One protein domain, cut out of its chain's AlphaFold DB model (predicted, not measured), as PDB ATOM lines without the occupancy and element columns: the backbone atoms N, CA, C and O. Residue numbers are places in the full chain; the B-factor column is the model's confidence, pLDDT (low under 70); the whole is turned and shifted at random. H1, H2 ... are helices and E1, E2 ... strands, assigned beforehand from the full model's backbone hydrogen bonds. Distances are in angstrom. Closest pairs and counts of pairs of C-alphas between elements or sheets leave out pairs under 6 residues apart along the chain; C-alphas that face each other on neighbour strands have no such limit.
ATOM      1  N   ILE A 331     -27.762 -33.693  40.812       79.06
ATOM      2  CA  ILE A 331     -28.602 -34.874  40.614       79.06
ATOM      3  C   ILE A 331     -29.558 -34.608  39.455       79.06
ATOM      4  O   ILE A 331     -30.243 -33.589  39.398       79.06
ATOM      5  N   ASP A 332     -29.630 -35.556  38.523       88.06
ATOM      6  CA  ASP A 332     -30.668 -35.528  37.502       88.06
ATOM      7  C   ASP A 332     -31.952 -36.126  38.080       88.06
ATOM      8  O   ASP A 332     -31.973 -37.282  38.513       88.06
ATOM      9  N   VAL A 333     -33.030 -35.347  38.085       90.44
ATOM     10  CA  VAL A 333     -34.319 -35.760  38.647       90.44
ATOM     11  C   VAL A 333     -35.249 -36.137  37.505       90.44
ATOM     12  O   VAL A 333     -35.578 -35.306  36.663       90.44
ATOM     13  N   CYS A 334     -35.698 -37.392  37.463       94.00
ATOM     14  CA  CYS A 334     -36.743 -37.797  36.526       94.00
ATOM     15  C   CYS A 334     -38.074 -37.167  36.955       94.00
ATOM     16  O   CYS A 334     -38.585 -37.484  38.026       94.00
ATOM     17  N   LEU A 335     -38.624 -36.288  36.120       94.56
ATOM     18  CA  LEU A 335     -39.897 -35.609  36.366       94.56
ATOM     19  C   LEU A 335     -41.078 -36.403  35.803       94.56
ATOM     20  O   LEU A 335     -42.150 -36.419  36.395       94.56
ATOM     21  N   PHE A 336     -40.878 -37.068  34.664       94.62
ATOM     22  CA  PHE A 336     -41.909 -37.852  33.987       94.62
ATOM     23  C   PHE A 336     -41.286 -39.014  33.206       94.62
ATOM     24  O   PHE A 336     -40.249 -38.844  32.564       94.62
ATOM     25  N   ASP A 337     -41.935 -40.176  33.233       94.19
ATOM     26  CA  ASP A 337     -41.577 -41.365  32.452       94.19
ATOM     27  C   ASP A 337     -42.869 -42.075  32.036       94.19
ATOM     28  O   ASP A 337     -43.620 -42.553  32.888       94.19
ATOM     29  N   ASP A 338     -43.138 -42.141  30.732       92.25
ATOM     30  CA  ASP A 338     -44.347 -42.788  30.209       92.25
ATOM     31  C   ASP A 338     -44.249 -44.323  30.165       92.25
ATOM     32  O   ASP A 338     -45.193 -44.996  29.739       92.25
ATOM     33  N   GLN A 339     -43.094 -44.880  30.560       92.19
ATOM     34  CA  GLN A 339     -42.725 -46.298  30.489       92.19
ATOM     35  C   GLN A 339     -42.736 -46.900  29.072       92.19
ATOM     36  O   GLN A 339     -42.541 -48.104  28.899       92.19
ATOM     37  N   LYS A 340     -42.931 -46.079  28.038       90.50
ATOM     38  CA  LYS A 340     -42.989 -46.454  26.615       90.50
ATOM     39  C   LYS A 340     -41.835 -45.855  25.809       90.50
ATOM     40  O   LYS A 340     -41.729 -46.099  24.607       90.50
ATOM     41  N   GLY A 341     -40.936 -45.134  26.476       91.00
ATOM     42  CA  GLY A 341     -39.680 -44.639  25.922       91.00
ATOM     43  C   GLY A 341     -39.541 -43.122  25.956       91.00
ATOM     44  O   GLY A 341     -38.469 -42.640  25.591       91.00
ATOM     45  N   PHE A 342     -40.560 -42.380  26.398       94.25
ATOM     46  CA  PHE A 342     -40.489 -40.935  26.572       94.25
ATOM     47  C   PHE A 342     -40.247 -40.547  28.031       94.25
ATOM     48  O   PHE A 342     -40.931 -41.025  28.938       94.25
ATOM     49  N   LYS A 343     -39.286 -39.647  28.258       95.31
ATOM     50  CA  LYS A 343     -38.925 -39.157  29.592       95.31
ATOM     51  C   LYS A 343     -38.668 -37.658  29.604       95.31
ATOM     52  O   LYS A 343     -38.110 -37.119  28.648       95.31
ATOM     53  N   ILE A 344     -38.993 -37.026  30.729       94.62
ATOM     54  CA  ILE A 344     -38.587 -35.662  31.074       94.62
ATOM     55  C   ILE A 344     -37.745 -35.739  32.341       94.62
ATOM     56  O   ILE A 344     -38.185 -36.296  33.347       94.62
ATOM     57  N   ALA A 345     -36.549 -35.164  32.303       95.06
ATOM     58  CA  ALA A 345     -35.674 -35.058  33.459       95.06
ATOM     59  C   ALA A 345     -35.205 -33.616  33.662       95.06
ATOM     60  O   ALA A 345     -34.877 -32.926  32.700       95.06
ATOM     61  N   TRP A 346     -35.135 -33.177  34.914       93.88
ATOM     62  CA  TRP A 346     -34.417 -31.974  35.311       93.88
ATOM     63  C   TRP A 346     -32.932 -32.293  35.465       93.88
ATOM     64  O   TRP A 346     -32.571 -33.253  36.145       93.88
ATOM     65  N   ARG A 347     -32.073 -31.495  34.837       91.25
ATOM     66  CA  ARG A 347     -30.615 -31.592  34.908       91.25
ATOM     67  C   ARG A 347     -30.108 -30.461  35.793       91.25
ATOM     68  O   ARG A 347     -29.883 -29.352  35.308       91.25
ATOM     69  N   GLU A 348     -29.874 -30.740  37.071       83.38
ATOM     70  CA  GLU A 348     -29.431 -29.716  38.030       83.38
ATOM     71  C   GLU A 348     -28.128 -29.032  37.593       83.38
ATOM     72  O   GLU A 348     -27.965 -27.831  37.758       83.38
ATOM     73  N   LYS A 349     -27.219 -29.770  36.939       82.00
ATOM     74  CA  LYS A 349     -25.924 -29.228  36.500       82.00
ATOM     75  C   LYS A 349     -26.061 -27.981  35.613       82.00
ATOM     76  O   LYS A 349     -25.232 -27.082  35.697       82.00
ATOM     77  N   ASN A 350     -27.066 -27.965  34.743       79.25
ATOM     78  CA  ASN A 350     -27.272 -26.901  33.762       79.25
ATOM     79  C   ASN A 350     -28.553 -26.102  34.044       79.25
ATOM     80  O   ASN A 350     -28.907 -25.254  33.227       79.25
ATOM     81  N   ASN A 351     -29.260 -26.413  35.139       86.31
ATOM     82  CA  ASN A 351     -30.638 -25.997  35.384       86.31
ATOM     83  C   ASN A 351     -31.518 -26.151  34.135       86.31
ATOM     84  O   ASN A 351     -32.110 -25.186  33.668       86.31
ATOM     85  N   SER A 352     -31.552 -27.343  33.535       92.50
ATOM     86  CA  SER A 352     -32.201 -27.557  32.236       92.50
ATOM     87  C   SER A 352     -33.210 -28.704  32.249       92.50
ATOM     88  O   SER A 352     -33.129 -29.643  33.042       92.50
ATOM     89  N   LEU A 353     -34.169 -28.645  31.329       94.31
ATOM     90  CA  LEU A 353     -35.122 -29.713  31.049       94.31
ATOM     91  C   LEU A 353     -34.607 -30.587  29.906       94.31
ATOM     92  O   LEU A 353     -34.446 -30.115  28.783       94.31
ATOM     93  N   LEU A 354     -34.395 -31.871  30.172       93.94
ATOM     94  CA  LEU A 354     -34.026 -32.871  29.180       93.94
ATOM     95  C   LEU A 354     -35.236 -33.731  28.815       93.94
ATOM     96  O   LEU A 354     -35.736 -34.506  29.631       93.94
ATOM     97  N   PHE A 355     -35.649 -33.650  27.559       93.25
ATOM     98  CA  PHE A 355     -36.670 -34.499  26.959       93.25
ATOM     99  C   PHE A 355     -35.981 -35.605  26.175       93.25
ATOM    100  O   PHE A 355     -35.172 -35.320  25.299       93.25
ATOM    101  N   THR A 356     -36.290 -36.866  26.459       94.12
ATOM    102  CA  THR A 356     -35.732 -38.019  25.738       94.12
ATOM    103  C   THR A 356     -36.865 -38.828  25.135       94.12
ATOM    104  O   THR A 356     -37.768 -39.227  25.864       94.12
ATOM    105  N   ASN A 357     -36.812 -39.103  23.832       94.06
ATOM    106  CA  ASN A 357     -37.756 -39.993  23.161       94.06
ATOM    107  C   ASN A 357     -37.013 -41.179  22.533       94.06
ATOM    108  O   ASN A 357     -36.524 -41.099  21.413       94.06
ATOM    109  N   ASN A 358     -36.968 -42.303  23.242       93.69
ATOM    110  CA  ASN A 358     -36.410 -43.567  22.753       93.69
ATOM    111  C   ASN A 358     -37.458 -44.455  22.060       93.69
ATOM    112  O   ASN A 358     -37.174 -45.606  21.726       93.69
ATOM    113  N   SER A 359     -38.682 -43.954  21.871       91.25
ATOM    114  CA  SER A 359     -39.726 -44.672  21.141       91.25
ATOM    115  C   SER A 359     -39.502 -44.588  19.622       91.25
ATOM    116  O   SER A 359     -38.588 -43.920  19.135       91.25
ATOM    117  N   LYS A 360     -40.343 -45.290  18.853       91.50
ATOM    118  CA  LYS A 360     -40.303 -45.298  17.379       91.50
ATOM    119  C   LYS A 360     -41.205 -44.242  16.730       91.50
ATOM    120  O   LYS A 360     -41.276 -44.202  15.505       91.50
ATOM    121  N   VAL A 361     -41.921 -43.440  17.518       91.38
ATOM    122  CA  VAL A 361     -42.893 -42.448  17.030       91.38
ATOM    123  C   VAL A 361     -42.616 -41.076  17.637       91.38
ATOM    124  O   VAL A 361     -41.991 -40.978  18.693       91.38
ATOM    125  N   ASP A 362     -43.065 -40.017  16.967       88.69
ATOM    126  CA  ASP A 362     -42.999 -38.665  17.522       88.69
ATOM    127  C   ASP A 362     -43.792 -38.599  18.830       88.69
ATOM    128  O   ASP A 362     -44.918 -39.098  18.921       88.69
ATOM    129  N   PHE A 363     -43.214 -37.955  19.842       90.06
ATOM    130  CA  PHE A 363     -43.929 -37.640  21.069       90.06
ATOM    131  C   PHE A 363     -44.327 -36.168  21.051       90.06
ATOM    132  O   PHE A 363     -43.470 -35.286  21.065       90.06
ATOM    133  N   GLN A 364     -45.631 -35.902  21.036       90.50
ATOM    134  CA  GLN A 364     -46.159 -34.546  21.108       90.50
ATOM    135  C   GLN A 364     -46.551 -34.186  22.544       90.50
ATOM    136  O   GLN A 364     -47.453 -34.790  23.134       90.50
ATOM    137  N   ILE A 365     -45.901 -33.152  23.062       88.75
ATOM    138  CA  ILE A 365     -46.255 -32.443  24.287       88.75
ATOM    139  C   ILE A 365     -47.292 -31.384  23.920       88.75
ATOM    140  O   ILE A 365     -47.118 -30.656  22.944       88.75
ATOM    141  N   ASN A 366     -48.383 -31.309  24.678       87.19
ATOM    142  CA  ASN A 366     -49.397 -30.270  24.533       87.19
ATOM    143  C   ASN A 366     -50.143 -30.051  25.869       87.19
ATOM    144  O   ASN A 366     -50.041 -30.893  26.771       87.19
ATOM    145  N   PRO A 367     -50.919 -28.958  26.005       84.38
ATOM    146  CA  PRO A 367     -51.615 -28.624  27.253       84.38
ATOM    147  C   PRO A 367     -52.650 -29.659  27.723       84.38
ATOM    148  O   PRO A 367     -53.014 -29.679  28.893       84.38
ATOM    149  N   TYR A 368     -53.132 -30.532  26.834       85.94
ATOM    150  CA  TYR A 368     -54.203 -31.490  27.131       85.94
ATOM    151  C   TYR A 368     -53.693 -32.845  27.645       85.94
ATOM    152  O   TYR A 368     -54.486 -33.705  28.029       85.94
ATOM    153  N   ARG A 369     -52.372 -33.065  27.664       87.06
ATOM    154  CA  ARG A 369     -51.734 -34.276  28.210       87.06
ATOM    155  C   ARG A 369     -51.668 -34.218  29.741       87.06
ATOM    156  O   ARG A 369     -50.587 -34.059  30.297       87.06
ATOM    157  N   LEU A 370     -52.816 -34.368  30.404       89.12
ATOM    158  CA  LEU A 370     -52.944 -34.185  31.858       89.12
ATOM    159  C   LEU A 370     -51.926 -34.999  32.669       89.12
ATOM    160  O   LEU A 370     -51.256 -34.425  33.510       89.12
ATOM    161  N   GLU A 371     -51.694 -36.274  32.334       90.56
ATOM    162  CA  GLU A 371     -50.711 -37.125  33.037       90.56
ATOM    163  C   GLU A 371     -49.299 -36.515  33.093       90.56
ATOM    164  O   GLU A 371     -48.620 -36.607  34.110       90.56
ATOM    165  N   LEU A 372     -48.853 -35.882  32.004       91.81
ATOM    166  CA  LEU A 372     -47.556 -35.208  31.941       91.81
ATOM    167  C   LEU A 372     -47.604 -33.881  32.701       91.81
ATOM    168  O   LEU A 372     -46.683 -33.569  33.451       91.81
ATOM    169  N   GLN A 373     -48.668 -33.103  32.498       92.62
ATOM    170  CA  GLN A 373     -48.817 -31.782  33.109       92.62
ATOM    171  C   GLN A 373     -48.897 -31.877  34.638       92.62
ATOM    172  O   GLN A 373     -48.232 -31.100  35.317       92.62
ATOM    173  N   ASP A 374     -49.621 -32.864  35.169       92.69
ATOM    174  CA  ASP A 374     -49.773 -33.116  36.605       92.69
ATOM    175  C   ASP A 374     -48.423 -33.429  37.275       92.69
ATOM    176  O   ASP A 374     -48.181 -33.004  38.404       92.69
ATOM    177  N   CYS A 375     -47.503 -34.108  36.577       91.94
ATOM    178  CA  CYS A 375     -46.152 -34.379  37.085       91.94
ATOM    179  C   CYS A 375     -45.255 -33.131  37.147       91.94
ATOM    180  O   CYS A 375     -44.353 -33.056  37.984       91.94
ATOM    181  N   LEU A 376     -45.475 -32.158  36.259       92.25
ATOM    182  CA  LEU A 376     -44.721 -30.900  36.246       92.25
ATOM    183  C   LEU A 376     -45.349 -29.840  37.154       92.25
ATOM    184  O   LEU A 376     -44.666 -28.911  37.591       92.25
ATOM    185  N   GLN A 377     -46.644 -29.971  37.438       92.44
ATOM    186  CA  GLN A 377     -47.426 -28.945  38.099       92.44
ATOM    187  C   GLN A 377     -46.834 -28.555  39.461       92.44
ATOM    188  O   GLN A 377     -46.638 -29.393  40.338       92.44
ATOM    189  N   ASN A 378     -46.601 -27.253  39.657       87.12
ATOM    190  CA  ASN A 378     -46.047 -26.670  40.884       87.12
ATOM    191  C   ASN A 378     -44.703 -27.282  41.327       87.12
ATOM    192  O   ASN A 378     -44.337 -27.182  42.501       87.12
ATOM    193  N   ASN A 379     -43.959 -27.913  40.413       88.50
ATOM    194  CA  ASN A 379     -42.650 -28.460  40.729       88.50
ATOM    195  C   ASN A 379     -41.673 -27.322  41.071       88.50
ATOM    196  O   ASN A 379     -41.486 -26.395  40.284       88.50
ATOM    197  N   GLN A 380     -41.051 -27.397  42.249       85.56
ATOM    198  CA  GLN A 380     -40.178 -26.345  42.780       85.56
ATOM    199  C   GLN A 380     -38.866 -26.188  42.003       85.56
ATOM    200  O   GLN A 380     -38.247 -25.133  42.082       85.56
ATOM    201  N   LEU A 381     -38.458 -27.204  41.236       85.19
ATOM    202  CA  LEU A 381     -37.264 -27.141  40.388       85.19
ATOM    203  C   LEU A 381     -37.494 -26.309  39.120       85.19
ATOM    204  O   LEU A 381     -36.534 -25.943  38.451       85.19
ATOM    205  N   LEU A 382     -38.754 -26.047  38.759       89.38
ATOM    206  CA  LEU A 382     -39.104 -25.392  37.508       89.38
ATOM    207  C   LEU A 382     -39.412 -23.913  37.724       89.38
ATOM    208  O   LEU A 382     -40.283 -23.517  38.505       89.38
ATOM    209  N   GLU A 383     -38.757 -23.073  36.939       87.81
ATOM    210  CA  GLU A 383     -39.066 -21.653  36.829       87.81
ATOM    211  C   GLU A 383     -40.168 -21.423  35.789       87.81
ATOM    212  O   GLU A 383     -40.310 -22.181  34.829       87.81
ATOM    213  N   LYS A 384     -40.993 -20.394  36.015       91.38
ATOM    214  CA  LYS A 384     -41.986 -19.952  35.030       91.38
ATOM    215  C   LYS A 384     -41.218 -19.187  33.957       91.38
ATOM    216  O   LYS A 384     -40.322 -18.427  34.308       91.38
ATOM    217  N   GLY A 385     -41.620 -19.325  32.701       93.75
ATOM    218  CA  GLY A 385     -41.107 -18.487  31.627       93.75
ATOM    219  C   GLY A 385     -40.727 -19.284  30.394       93.75
ATOM    220  O   GLY A 385     -41.153 -20.428  30.198       93.75
ATOM    221  N   ILE A 386     -39.920 -18.650  29.552       95.12
ATOM    222  CA  ILE A 386     -39.406 -19.260  28.332       95.12
ATOM    223  C   ILE A 386     -38.204 -20.141  28.659       95.12
ATOM    224  O   ILE A 386     -37.298 -19.730  29.382       95.12
ATOM    225  N   TYR A 387     -38.162 -21.327  28.059       94.94
ATOM    226  CA  TYR A 387     -36.955 -22.134  27.972       94.94
ATOM    227  C   TYR A 387     -36.562 -22.288  26.508       94.94
ATOM    228  O   TYR A 387     -37.404 -22.558  25.649       94.94
ATOM    229  N   LEU A 388     -35.273 -22.130  26.228       94.50
ATOM    230  CA  LEU A 388     -34.695 -22.207  24.893       94.50
ATOM    231  C   LEU A 388     -33.945 -23.520  24.725       94.50
ATOM    232  O   LEU A 388     -33.177 -23.930  25.597       94.50
ATOM    233  N   ALA A 389     -34.128 -24.160  23.579       91.50
ATOM    234  CA  ALA A 389     -33.367 -25.334  23.214       91.50
ATOM    235  C   ALA A 389     -31.869 -24.995  23.153       91.50
ATOM    236  O   ALA A 389     -31.458 -23.973  22.599       91.50
ATOM    237  N   ASN A 390     -31.029 -25.907  23.641       84.25
ATOM    238  CA  ASN A 390     -29.565 -25.796  23.580       84.25
ATOM    239  C   ASN A 390     -29.021 -25.823  22.128       84.25
ATOM    240  O   ASN A 390     -27.832 -25.656  21.871       84.25
ATOM    241  N   THR A 391     -29.893 -26.041  21.141       81.56
ATOM    242  CA  THR A 391     -29.591 -25.969  19.712       81.56
ATOM    243  C   THR A 391     -30.629 -25.116  18.993       81.56
ATOM    244  O   THR A 391     -31.822 -25.191  19.269       81.56
ATOM    245  N   ARG A 392     -30.179 -24.335  18.008       78.00
ATOM    246  CA  ARG A 392     -31.033 -23.453  17.192       78.00
ATOM    247  C   ARG A 392     -31.769 -24.183  16.062       78.00
ATOM    248  O   ARG A 392     -32.579 -23.578  15.376       78.00
ATOM    249  N   ARG A 393     -31.450 -25.458  15.810       73.88
ATOM    250  CA  ARG A 393     -31.943 -26.231  14.650       73.88
ATOM    251  C   ARG A 393     -33.012 -27.251  15.031       73.88
ATOM    252  O   ARG A 393     -32.993 -28.381  14.552       73.88
ATOM    253  N   VAL A 394     -33.916 -26.864  15.919       78.38
ATOM    254  CA  VAL A 394     -35.079 -27.675  16.285       78.38
ATOM    255  C   VAL A 394     -36.335 -26.874  16.005       78.38
ATOM    256  O   VAL A 394     -36.372 -25.677  16.264       78.38
ATOM    257  N   ALA A 395     -37.357 -27.538  15.460       76.38
ATOM    258  CA  ALA A 395     -38.610 -26.884  15.088       76.38
ATOM    259  C   ALA A 395     -39.262 -26.167  16.284       76.38
ATOM    260  O   ALA A 395     -39.807 -25.080  16.140       76.38
ATOM    261  N   ASN A 396     -39.143 -26.745  17.481       82.62
ATOM    262  CA  ASN A 396     -39.565 -26.132  18.732       82.62
ATOM    263  C   ASN A 396     -38.360 -25.535  19.463       82.62
ATOM    264  O   ASN A 396     -37.850 -26.113  20.412       82.62
ATOM    265  N   PHE A 397     -37.863 -24.392  18.996       89.06
ATOM    266  CA  PHE A 397     -36.715 -23.744  19.636       89.06
ATOM    267  C   PHE A 397     -37.021 -23.193  21.031       89.06
ATOM    268  O   PHE A 397     -36.146 -23.209  21.890       89.06
ATOM    269  N   SER A 398     -38.251 -22.750  21.278       93.44
ATOM    270  CA  SER A 398     -38.684 -22.282  22.592       93.44
ATOM    271  C   SER A 398     -39.871 -23.083  23.105       93.44
ATOM    272  O   SER A 398     -40.764 -23.436  22.331       93.44
ATOM    273  N   LEU A 399     -39.917 -23.281  24.417       92.56
ATOM    274  CA  LEU A 399     -41.093 -23.742  25.143       92.56
ATOM    275  C   LEU A 399     -41.451 -22.734  26.239       92.56
ATOM    276  O   LEU A 399     -40.585 -22.027  26.749       92.56
ATOM    277  N   TRP A 400     -42.729 -22.670  26.590       93.56
ATOM    278  CA  TRP A 400     -43.255 -21.820  27.658       93.56
ATOM    279  C   TRP A 400     -43.793 -22.661  28.809       93.56
ATOM    280  O   TRP A 400     -44.656 -23.521  28.591       93.56
ATOM    281  N   LEU A 401     -43.314 -22.364  30.018       93.88
ATOM    282  CA  LEU A 401     -43.884 -22.847  31.271       93.88
ATOM    283  C   LEU A 401     -44.756 -21.759  31.902       93.88
ATOM    284  O   LEU A 401     -44.259 -20.686  32.255       93.88
ATOM    285  N   GLY A 402     -46.042 -22.059  32.078       91.00
ATOM    286  CA  GLY A 402     -47.009 -21.169  32.720       91.00
ATOM    287  C   GLY A 402     -46.830 -21.053  34.238       91.00
ATOM    288  O   GLY A 402     -45.939 -21.652  34.838       91.00
ATOM    289  N   GLU A 403     -47.723 -20.299  34.891       88.06
ATOM    290  CA  GLU A 403     -47.704 -20.063  36.352       88.06
ATOM    291  C   GLU A 403     -47.657 -21.360  37.168       88.06
ATOM    292  O   GLU A 403     -46.900 -21.495  38.126       88.06
ATOM    293  N   LYS A 404     -48.430 -22.358  36.731       90.31
ATOM    294  CA  LYS A 404     -48.500 -23.678  37.362       90.31
ATOM    295  C   LYS A 404     -47.339 -24.598  36.974       90.31
ATOM    296  O   LYS A 404     -47.384 -25.770  37.326       90.31
ATOM    297  N   LYS A 405     -46.328 -24.103  36.252       91.31
ATOM    298  CA  LYS A 405     -45.197 -24.874  35.693       91.31
ATOM    299  C   LYS A 405     -45.602 -25.925  34.651       91.31
ATOM    300  O   LYS A 405     -44.836 -26.832  34.342       91.31
ATOM    301  N   THR A 406     -46.798 -25.778  34.089       91.56
ATOM    302  CA  THR A 406     -47.300 -26.576  32.967       91.56
ATOM    303  C   THR A 406     -46.707 -26.083  31.654       91.56
ATOM    304  O   THR A 406     -46.466 -24.887  31.492       91.56
ATOM    305  N   ILE A 407     -46.486 -26.994  30.706       92.06
ATOM    306  CA  ILE A 407     -46.001 -26.653  29.365       92.06
ATOM    307  C   ILE A 407     -47.206 -26.263  28.507       92.06
ATOM    308  O   ILE A 407     -47.985 -27.133  28.109       92.06
ATOM    309  N   ASP A 408     -47.340 -24.972  28.192       87.88
ATOM    310  CA  ASP A 408     -48.485 -24.466  27.412       87.88
ATOM    311  C   ASP A 408     -48.237 -24.524  25.892       87.88
ATOM    312  O   ASP A 408     -49.136 -24.327  25.076       87.88
ATOM    313  N   THR A 409     -46.994 -24.796  25.496       87.38
ATOM    314  CA  THR A 409     -46.554 -24.856  24.096       87.38
ATOM    315  C   THR A 409     -46.692 -26.268  23.537       87.38
ATOM    316  O   THR A 409     -46.474 -27.257  24.235       87.38
ATOM    317  N   ILE A 410     -47.044 -26.375  22.253       88.31
ATOM    318  CA  ILE A 410     -47.049 -27.663  21.554       88.31
ATOM    319  C   ILE A 410     -45.629 -27.954  21.083       88.31
ATOM    320  O   ILE A 410     -45.095 -27.222  20.250       88.31
ATOM    321  N   VAL A 411     -45.032 -29.029  21.594       86.19
ATOM    322  CA  VAL A 411     -43.650 -29.421  21.295       86.19
ATOM    323  C   VAL A 411     -43.623 -30.849  20.768       86.19
ATOM    324  O   VAL A 411     -44.138 -31.757  21.415       86.19
ATOM    325  N   ASN A 412     -43.002 -31.060  19.610       88.38
ATOM    326  CA  ASN A 412     -42.799 -32.390  19.047       88.38
ATOM    327  C   ASN A 412     -41.362 -32.847  19.316       88.38
ATOM    328  O   ASN A 412     -40.405 -32.176  18.932       88.38
ATOM    329  N   ILE A 413     -41.212 -34.005  19.957       89.19
ATOM    330  CA  ILE A 413     -39.922 -34.636  20.243       89.19
ATOM    331  C   ILE A 413     -39.777 -35.863  19.326       89.19
ATOM    332  O   ILE A 413     -40.474 -36.861  19.550       89.19
ATOM    333  N   PRO A 414     -38.909 -35.824  18.297       88.19
ATOM    334  CA  PRO A 414     -38.777 -36.925  17.341       88.19
ATOM    335  C   PRO A 414     -38.200 -38.217  17.955       88.19
ATOM    336  O   PRO A 414     -37.514 -38.153  18.979       88.19
ATOM    337  N   PRO A 415     -38.410 -39.393  17.329       89.88
ATOM    338  CA  PRO A 415     -37.798 -40.660  17.719       89.88
ATOM    339  C   PRO A 415     -36.279 -40.579  17.833       89.88
ATOM    340  O   PRO A 415     -35.617 -39.976  16.991       89.88
ATOM    341  N   SER A 416     -35.710 -41.273  18.816       88.56
ATOM    342  CA  SER A 416     -34.261 -41.369  19.063       88.56
ATOM    343  C   SER A 416     -33.555 -40.022  19.276       88.56
ATOM    344  O   SER A 416     -32.355 -39.915  19.028       88.56
ATOM    345  N   HIS A 417     -34.281 -38.995  19.728       87.81
ATOM    346  CA  HIS A 417     -33.717 -37.682  20.045       87.81
ATOM    347  C   HIS A 417     -33.764 -37.393  21.547       87.81
ATOM    348  O   HIS A 417     -34.688 -37.797  22.259       87.81
ATOM    349  N   ALA A 418     -32.768 -36.633  21.999       90.06
ATOM    350  CA  ALA A 418     -32.743 -35.997  23.303       90.06
ATOM    351  C   ALA A 418     -32.613 -34.481  23.105       90.06
ATOM    352  O   ALA A 418     -31.673 -34.025  22.454       90.06
ATOM    353  N   LEU A 419     -33.573 -33.712  23.619       91.12
ATOM    354  CA  LEU A 419     -33.614 -32.258  23.502       91.12
ATOM    355  C   LEU A 419     -33.500 -31.629  24.885       91.12
ATOM    356  O   LEU A 419     -34.290 -31.930  25.776       91.12
ATOM    357  N   GLU A 420     -32.512 -30.759  25.050       93.06
ATOM    358  CA  GLU A 420     -32.266 -30.026  26.286       93.06
ATOM    359  C   GLU A 420     -32.729 -28.577  26.127       93.06
ATOM    360  O   GLU A 420     -32.369 -27.923  25.146       93.06
ATOM    361  N   TYR A 421     -33.495 -28.084  27.095       94.38
ATOM    362  CA  TYR A 421     -33.994 -26.716  27.148       94.38
ATOM    363  C   TYR A 421     -33.512 -26.027  28.419       94.38
ATOM    364  O   TYR A 421     -33.738 -26.523  29.521       94.38
ATOM    365  N   LEU A 422     -32.865 -24.879  28.265       93.31
ATOM    366  CA  LEU A 422     -32.387 -24.051  29.368       93.31
ATOM    367  C   LEU A 422     -33.366 -22.896  29.603       93.31
ATOM    368  O   LEU A 422     -33.881 -22.358  28.621       93.31
ATOM    369  N   PRO A 423     -33.614 -22.483  30.854       92.94
ATOM    370  CA  PRO A 423     -34.422 -21.309  31.142       92.94
ATOM    371  C   PRO A 423     -33.785 -20.076  30.507       92.94
ATOM    372  O   PRO A 423     -32.562 -19.983  30.367       92.94
ATOM    373  N   LEU A 424     -34.616 -19.113  30.122       93.19
ATOM    374  CA  LEU A 424     -34.165 -17.888  29.476       93.19
ATOM    375  C   LEU A 424     -33.122 -17.133  30.321       93.19
ATOM    376  O   LEU A 424     -32.162 -16.601  29.763       93.19
ATOM    377  N   SER A 425     -33.261 -17.150  31.651       89.00
ATOM    378  CA  SER A 425     -32.312 -16.565  32.610       89.00
ATOM    379  C   SER A 425     -30.870 -17.033  32.376       89.00
ATOM    380  O   SER A 425     -29.943 -16.227  32.468       89.00
ATOM    381  N   ALA A 426     -30.654 -18.285  31.957       89.19
ATOM    382  CA  ALA A 426     -29.321 -18.810  31.654       89.19
ATOM    383  C   ALA A 426     -28.624 -18.062  30.501       89.19
ATOM    384  O   ALA A 426     -27.396 -18.033  30.442       89.19
ATOM    385  N   PHE A 427     -29.383 -17.439  29.594       91.56
ATOM    386  CA  PHE A 427     -28.832 -16.695  28.461       91.56
ATOM    387  C   PHE A 427     -28.442 -15.256  28.814       91.56
ATOM    388  O   PHE A 427     -27.659 -14.671  28.079       91.56
ATOM    389  N   PHE A 428     -28.883 -14.709  29.952       91.00
ATOM    390  CA  PHE A 428     -28.421 -13.401  30.449       91.00
ATOM    391  C   PHE A 428     -27.000 -13.442  31.027       91.00
ATOM    392  O   PHE A 428     -26.420 -12.398  31.328       91.00
TER     393      PHE A 428
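This is residues 331 to 428 of the 738 residues of the protein "CBM20 domain-containing protein" of Cyanobacterium aponinum (strain PCC 10605) (UniProt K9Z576). One antiparallel sheet of six strands curls like part of a barrel, without closing: its edge strands E1 and E6 stay apart. Helix H1 and a short two-stranded ribbon, E4 with E7, lie at the open side of this curl, while the short helix H2 packs on E5 from the opposite face. The 98 printed residues hold two named helices and eight named strands, in the order E1 E2 E3 E4 H1 E5 E6 E7 E8 H2; the class is mixed, helices and strands. The large sheet runs E1, E2, E3, E8, E5, E6. The whole is compact and rounded, with a radius of gyration of the C-alphas of 12.3 A and spans of 36 by 29 by 26 A.

Start with E1, residues 332 to 337, E2, residues 342 to 347, and E3, residues 352 to 357: they form a meander, each strand the antiparallel neighbour of the one before. In the hairpin E1 and E2, look for N 333 and O 346, 2.9 A apart; in the hairpin E2 and E3, look for N 345 and O 354, also 2.9 A apart. Beside E3 is E8, residues 417 to 423, antiparallel at 162 degrees, with N 355 and O 419 at 2.8 A. The pairing of E8 is staggered: its residues 417 to 421 pair with E3, and 421 to 423 with E5, residues 385 to 389. There you find N 422 and O 388 at 2.8 A. E5 and E6, residues 398 to 401, make a hairpin, with N 387 and O 399 at 2.8 A. From edge to edge the strands' lines turn by 96 degrees and the way across the sheet by 106 degrees; the sheet is strongly twisted. Now look at H1, residues 370 to 376. It is on the sheet at a height of 6.7 A, over E1 but only just, with 3 of its 7 C-alphas there, and it stands up from the sheet at 67 degrees to a local plane fitted to 6 C-alphas. Its closest C-alphas to E1 are those of Phe 336 and Cys 375, 6.3 A apart. H2, residues 424 to 428, is on the opposite face at a height of 8.4 A, and its closest C-alphas to E5 are those of Tyr 387 and Leu 424, 5.3 A apart. E4, residues 363 to 365, and E7, residues 411 to 413, form a second antiparallel sheet, with N 365 and O 411 at 2.8 A; the closest C-alphas of E7 and E3 are those of Asn 357 and Ile 413, 6.5 A apart. In H1, 2 of 3 O i to N i+4 pairs are within hydrogen-bond range; in H2, 0 of 1, but 2 of 2 O i to N i+3 pairs.

Find C-alpha 332 at (-30.668, -35.528, 37.502), where E1 begins; it runs 13.4 A. E2 is 15.9 A long and E3 16.4 A, and E4 measures 6.5 A. H1 begins at C-alpha 370, (-52.944, -34.185, 31.858), and spans 9.9 A. E5 runs 13.3 A, E6 10.1 A, E7 6.5 A and E8, the longest strand, 19.8 A. H2 spans 7.4 A and ends at C-alpha 428, (-28.421, -13.401, 30.449).

The two C-alphas farthest apart, those of Lys 360 and Phe 428, are 36.5 A from each other. The printed part has no cut, and no link in it is long. The mean pLDDT of the printed part is 89.8, and no printed residue is under 70.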